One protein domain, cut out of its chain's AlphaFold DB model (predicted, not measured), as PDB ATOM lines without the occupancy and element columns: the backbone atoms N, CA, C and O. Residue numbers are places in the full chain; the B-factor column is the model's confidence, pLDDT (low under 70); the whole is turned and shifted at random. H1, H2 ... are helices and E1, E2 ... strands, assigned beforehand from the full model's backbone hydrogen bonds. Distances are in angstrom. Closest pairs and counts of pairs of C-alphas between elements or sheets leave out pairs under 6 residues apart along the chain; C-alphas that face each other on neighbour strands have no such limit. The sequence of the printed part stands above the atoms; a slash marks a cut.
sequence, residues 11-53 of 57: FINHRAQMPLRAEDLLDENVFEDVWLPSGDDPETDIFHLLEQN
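What this domain is: This is residues 11 to 53 of the 57 residues of an uncharacterized protein of hydrocarbon metagenome (UniProt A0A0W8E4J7). What is the main picture? There is little regular structure: a short strand, E1, and one helix, H1, lie far from each other, joined by the loose, winding stretch of residues 18 to 41. What is it made of? The printed part has 43 residues, mixed in class, with one named strand, then one named helix, which together hold only 13. It is loose, with a radius of gyration of the C-alphas of 13.1 A and spans of 29 by 27 by 23 A.

Where its parts are: Where is E1? E1, residues 15 to 17, begins at C-alpha 15 (226.975, 312.058, 475.279) and is 6.2 A long from first to last C-alpha. Where is H1? H1, residues 42 to 51, is 14.3 A long and ends at C-alpha 51 (247.595, 307.329, 464.396).

How they stand to each other: What pairs with E1? E1 pairs with no named strand, but residues 11 to 12 pair antiparallel with its residues 15 to 16. Does H1 touch E1? They are apart, with no C-alpha pair within 8 A. In H1 every O i to N i+4 pair is within hydrogen-bond range.

The domain as a whole: How far does it reach? The two C-alphas farthest apart, of Glu 23 and Glu 51, are 30.8 A apart. Is it continuous? The printed part has no cut, and E1 to H1 is a long link of 24 residues. Where is confidence low? Residues 11 to 20 and 33 have pLDDT under 70.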
ATOM      1  N   PHE A  11     220.826 311.237 473.531       54.56
ATOM      2  CA  PHE A  11     221.997 310.732 474.238       54.56
ATOM      3  C   PHE A  11     222.427 309.403 473.625       54.56
ATOM      4  O   PHE A  11     221.796 308.375 473.858       54.56
ATOM      5  N   ILE A  12     223.538 309.402 472.888       61.00
ATOM      6  CA  ILE A  12     224.206 308.166 472.459       61.00
ATOM      7  C   ILE A  12     225.431 307.980 473.352       61.00
ATOM      8  O   ILE A  12     226.253 308.885 473.480       61.00
ATOM      9  N   ASN A  13     225.549 306.825 474.014       57.94
ATOM     10  CA  ASN A  13     226.663 306.515 474.926       57.94
ATOM     11  C   ASN A  13     226.904 307.590 476.008       57.94
ATOM     12  O   ASN A  13     228.046 307.915 476.322       57.94
ATOM     13  N   HIS A  14     225.824 308.162 476.554       54.66
ATOM     14  CA  HIS A  14     225.862 309.193 477.608       54.66
ATOM     15  C   HIS A  14     226.467 310.535 477.159       54.66
ATOM     16  O   HIS A  14     226.792 311.379 477.992       54.66
ATOM     17  N   ARG A  15     226.588 310.765 475.846       53.19
ATOM     18  CA  ARG A  15     226.975 312.058 475.279       53.19
ATOM     19  C   ARG A  15     225.763 312.730 474.654       53.19
ATOM     20  O   ARG A  15     225.061 312.107 473.864       53.19
ATOM     21  N   ALA A  16     225.544 313.990 475.015       59.75
ATOM     22  CA  ALA A  16     224.562 314.847 474.369       59.75
ATOM     23  C   ALA A  16     224.946 315.029 472.895       59.75
ATOM     24  O   ALA A  16     225.998 315.592 472.596       59.75
ATOM     25  N   GLN A  17     224.111 314.551 471.979       57.69
ATOM     26  CA  GLN A  17     224.191 314.917 470.574       57.69
ATOM     27  C   GLN A  17     223.268 316.106 470.346       57.69
ATOM     28  O   GLN A  17     222.044 315.992 470.417       57.69
ATOM     29  N   MET A  18     223.858 317.262 470.056       62.91
ATOM     30  CA  MET A  18     223.139 318.280 469.306       62.91
ATOM     31  C   MET A  18     223.294 317.922 467.829       62.91
ATOM     32  O   MET A  18     224.417 317.962 467.325       62.91
ATOM     33  N   PRO A  19     222.220 317.514 467.132       63.62
ATOM     34  CA  PRO A  19     222.317 317.257 465.707       63.62
ATOM     35  C   PRO A  19     222.623 318.580 464.999       63.62
ATOM     36  O   PRO A  19     221.782 319.483 464.990       63.62
ATOM     37  N   LEU A  20     223.825 318.684 464.430       67.19
ATOM     38  CA  LEU A  20     224.187 319.752 463.501       67.19
ATOM     39  C   LEU A  20     223.214 319.715 462.322       67.19
ATOM     40  O   LEU A  20     222.909 318.642 461.787       67.19
ATOM     41  N   ARG A  21     222.692 320.875 461.925       77.62
ATOM     42  CA  ARG A  21     221.903 320.977 460.697       77.62
ATOM     43  C   ARG A  21     222.855 320.985 459.512       77.62
ATOM     44  O   ARG A  21     223.995 321.425 459.617       77.62
ATOM     45  N   ALA A  22     222.378 320.521 458.362       75.88
ATOM     46  CA  ALA A  22     223.179 320.537 457.140       75.88
ATOM     47  C   ALA A  22     223.611 321.964 456.755       75.88
ATOM     48  O   ALA A  22     224.688 322.143 456.199       75.88
ATOM     49  N   GLU A  23     222.794 322.968 457.091       77.50
ATOM     50  CA  GLU A  23     223.128 324.378 456.884       77.50
ATOM     51  C   GLU A  23     224.304 324.850 457.751       77.50
ATOM     52  O   GLU A  23     225.073 325.694 457.304       77.50
ATOM     53  N   ASP A  24     224.470 324.289 458.954       71.75
ATOM     54  CA  ASP A  24     225.542 324.672 459.880       71.75
ATOM     55  C   ASP A  24     226.914 324.228 459.342       71.75
ATOM     56  O   ASP A  24     227.912 324.898 459.557       71.75
ATOM     57  N   LEU A  25     226.966 323.136 458.566       74.62
ATOM     58  CA  LEU A  25     228.198 322.634 457.938       74.62
ATOM     59  C   LEU A  25     228.719 323.516 456.792       74.62
ATOM     60  O   LEU A  25     229.812 323.269 456.287       74.62
ATOM     61  N   LEU A  26     227.924 324.489 456.334       81.62
ATOM     62  CA  LEU A  26     228.346 325.461 455.323       81.62
ATOM     63  C   LEU A  26     229.142 326.621 455.933       81.62
ATOM     64  O   LEU A  26     229.729 327.401 455.185       81.62
ATOM     65  N   ASP A  27     229.137 326.749 457.259       80.94
ATOM     66  CA  ASP A  27     229.957 327.715 457.975       80.94
ATOM     67  C   ASP A  27     231.376 327.153 458.137       80.94
ATOM     68  O   ASP A  27     231.582 326.104 458.753       80.94
ATOM     69  N   GLU A  28     232.363 327.856 457.575       74.12
ATOM     70  CA  GLU A  28     233.784 327.490 457.666       74.12
ATOM     71  C   GLU A  28     234.269 327.422 459.124       74.12
ATOM     72  O   GLU A  28     235.210 326.690 459.428       74.12
ATOM     73  N   ASN A  29     233.569 328.111 460.031       75.00
ATOM     74  CA  ASN A  29     233.928 328.241 461.435       75.00
ATOM     75  C   ASN A  29     233.053 327.396 462.372       75.00
ATOM     76  O   ASN A  29     233.163 327.516 463.591       75.00
ATOM     77  N   VAL A  30     232.204 326.504 461.847       77.00
ATOM     78  CA  VAL A  30     231.256 325.701 462.651       77.00
ATOM     79  C   VAL A  30     231.921 324.882 463.769       77.00
ATOM     80  O   VAL A  30     231.274 324.516 464.751       77.00
ATOM     81  N   PHE A  31     233.221 324.603 463.644       72.94
ATOM     82  CA  PHE A  31     234.000 323.847 464.624       72.94
ATOM     83  C   PHE A  31     234.993 324.696 465.437       72.94
ATOM     84  O   PHE A  31     235.713 324.124 466.253       72.94
ATOM     85  N   GLU A  32     235.047 326.023 465.259       73.06
ATOM     86  CA  GLU A  32     235.992 326.887 465.995       73.06
ATOM     87  C   GLU A  32     235.770 326.824 467.514       73.06
ATOM     88  O   GLU A  32     236.730 326.753 468.277       73.06
ATOM     89  N   ASP A  33     234.512 326.744 467.951       67.56
ATOM     90  CA  ASP A  33     234.136 326.713 469.373       67.56
ATOM     91  C   ASP A  33     234.215 325.310 470.013       67.56
ATOM     92  O   ASP A  33     233.818 325.123 471.166       67.56
ATOM     93  N   VAL A  34     234.676 324.290 469.276       76.25
ATOM     94  CA  VAL A  34     234.777 322.913 469.801       76.25
ATOM     95  C   VAL A  34     235.968 322.760 470.741       76.25
ATOM     96  O   VAL A  34     235.894 321.990 471.700       76.25
ATOM     97  N   TRP A  35     237.047 323.492 470.476       81.38
ATOM     98  CA  TRP A  35     238.273 323.431 471.258       81.38
ATOM     99  C   TRP A  35     238.224 324.423 472.416       81.38
ATOM    100  O   TRP A  35     237.802 325.572 472.270       81.38
ATOM    101  N   LEU A  36     238.676 323.991 473.588       78.19
ATOM    102  CA  LEU A  36     238.794 324.870 474.739       78.19
ATOM    103  C   LEU A  36     239.858 325.949 474.471       78.19
ATOM    104  O   LEU A  36     240.952 325.627 474.009       78.19
ATOM    105  N   PRO A  37     239.615 327.222 474.854       74.00
ATOM    106  CA  PRO A  37     240.579 328.312 474.656       74.00
ATOM    107  C   PRO A  37     241.928 328.098 475.354       74.00
ATOM    108  O   PRO A  37     242.905 328.786 475.068       74.00
ATOM    109  N   SER A  38     241.973 327.189 476.328       76.69
ATOM    110  CA  SER A  38     243.183 326.813 477.041       76.69
ATOM    111  C   SER A  38     243.114 325.349 477.451       76.69
ATOM    112  O   SER A  38     242.117 324.934 478.045       76.69
ATOM    113  N   GLY A  39     244.202 324.616 477.231       78.31
ATOM    114  CA  GLY A  39     244.348 323.231 477.679       78.31
ATOM    115  C   GLY A  39     244.086 322.194 476.592       78.31
ATOM    116  O   GLY A  39     244.582 321.080 476.737       78.31
ATOM    117  N   ASP A  40     243.407 322.575 475.511       82.12
ATOM    118  CA  ASP A  40     243.304 321.753 474.307       82.12
ATOM    119  C   ASP A  40     244.457 322.076 473.346       82.12
ATOM    120  O   ASP A  40     244.850 323.235 473.185       82.12
ATOM    121  N   ASP A  41     244.989 321.033 472.712       88.12
ATOM    122  CA  ASP A  41     245.969 321.118 471.630       88.12
ATOM    123  C   ASP A  41     245.377 320.409 470.401       88.12
ATOM    124  O   ASP A  41     245.520 319.188 470.253       88.12
ATOM    125  N   PRO A  42     244.686 321.162 469.524       84.94
ATOM    126  CA  PRO A  42     243.996 320.595 468.371       84.94
ATOM    127  C   PRO A  42     244.926 319.800 467.452       84.94
ATOM    128  O   PRO A  42     244.519 318.782 466.895       84.94
ATOM    129  N   GLU A  43     246.176 320.239 467.288       87.38
ATOM    130  CA  GLU A  43     247.134 319.589 466.392       87.38
ATOM    131  C   GLU A  43     247.533 318.215 466.931       87.38
ATOM    132  O   GLU A  43     247.492 317.220 466.199       87.38
ATOM    133  N   THR A  44     247.852 318.145 468.225       88.88
ATOM    134  CA  THR A  44     248.198 316.891 468.901       88.88
ATOM    135  C   THR A  44     247.013 315.924 468.937       88.88
ATOM    136  O   THR A  44     247.175 314.726 468.683       88.88
ATOM    137  N   ASP A  45     245.804 316.422 469.192       85.69
ATOM    138  CA  ASP A  45     244.604 315.588 469.227       85.69
ATOM    139  C   ASP A  45     244.256 315.021 467.847       85.69
ATOM    140  O   ASP A  45     243.975 313.824 467.715       85.69
ATOM    141  N   ILE A  46     244.345 315.837 466.791       87.69
ATOM    142  CA  ILE A  46     244.156 315.378 465.409       87.69
ATOM    143  C   ILE A  46     245.218 314.338 465.042       87.69
ATOM    144  O   ILE A  46     244.885 313.302 464.460       87.69
ATOM    145  N   PHE A  47     246.481 314.574 465.407       91.00
ATOM    146  CA  PHE A  47     247.570 313.632 465.158       91.00
ATOM    147  C   PHE A  47     247.301 312.266 465.805       91.00
ATOM    148  O   PHE A  47     247.357 311.238 465.124       91.00
ATOM    149  N   HIS A  48     246.918 312.236 467.084       90.62
ATOM    150  CA  HIS A  48     246.581 310.989 467.772       90.62
ATOM    151  C   HIS A  48     245.396 310.261 467.125       90.62
ATOM    152  O   HIS A  48     245.385 309.030 467.047       90.62
ATOM    153  N   LEU A  49     244.389 310.993 466.640       87.19
ATOM    154  CA  LEU A  49     243.243 310.396 465.952       87.19
ATOM    155  C   LEU A  49     243.631 309.762 464.608       87.19
ATOM    156  O   LEU A  49     243.077 308.716 464.250       87.19
ATOM    157  N   LEU A  50     244.584 310.360 463.886       89.56
ATOM    158  CA  LEU A  50     245.156 309.788 462.665       89.56
ATOM    159  C   LEU A  50     245.968 308.521 462.969       89.56
ATOM    160  O   LEU A  50     245.746 307.503 462.316       89.56
ATOM    161  N   GLU A  51     246.838 308.529 463.988       93.25
ATOM    162  CA  GLU A  51     247.595 307.329 464.396       93.25
ATOM    163  C   GLU A  51     246.678 306.170 464.808       93.25
ATOM    164  O   GLU A  51     246.937 305.005 464.503       93.25
ATOM    165  N   GLN A  52     245.559 306.487 465.462       91.94
ATOM    166  CA  GLN A  52     244.548 305.508 465.856       91.94
ATOM    167  C   GLN A  52     243.682 305.013 464.682       91.94
ATOM    168  O   GLN A  52     242.787 304.197 464.906       91.94
ATOM    169  N   ASN A  53     243.901 305.493 463.449       88.31
ATOM    170  CA  ASN A  53     243.050 305.243 462.276       88.31
ATOM    171  C   ASN A  53     241.564 305.582 462.516       88.31
ATOM    172  O   ASN A  53     240.665 304.929 461.984       88.31
TER     173      ASN A  53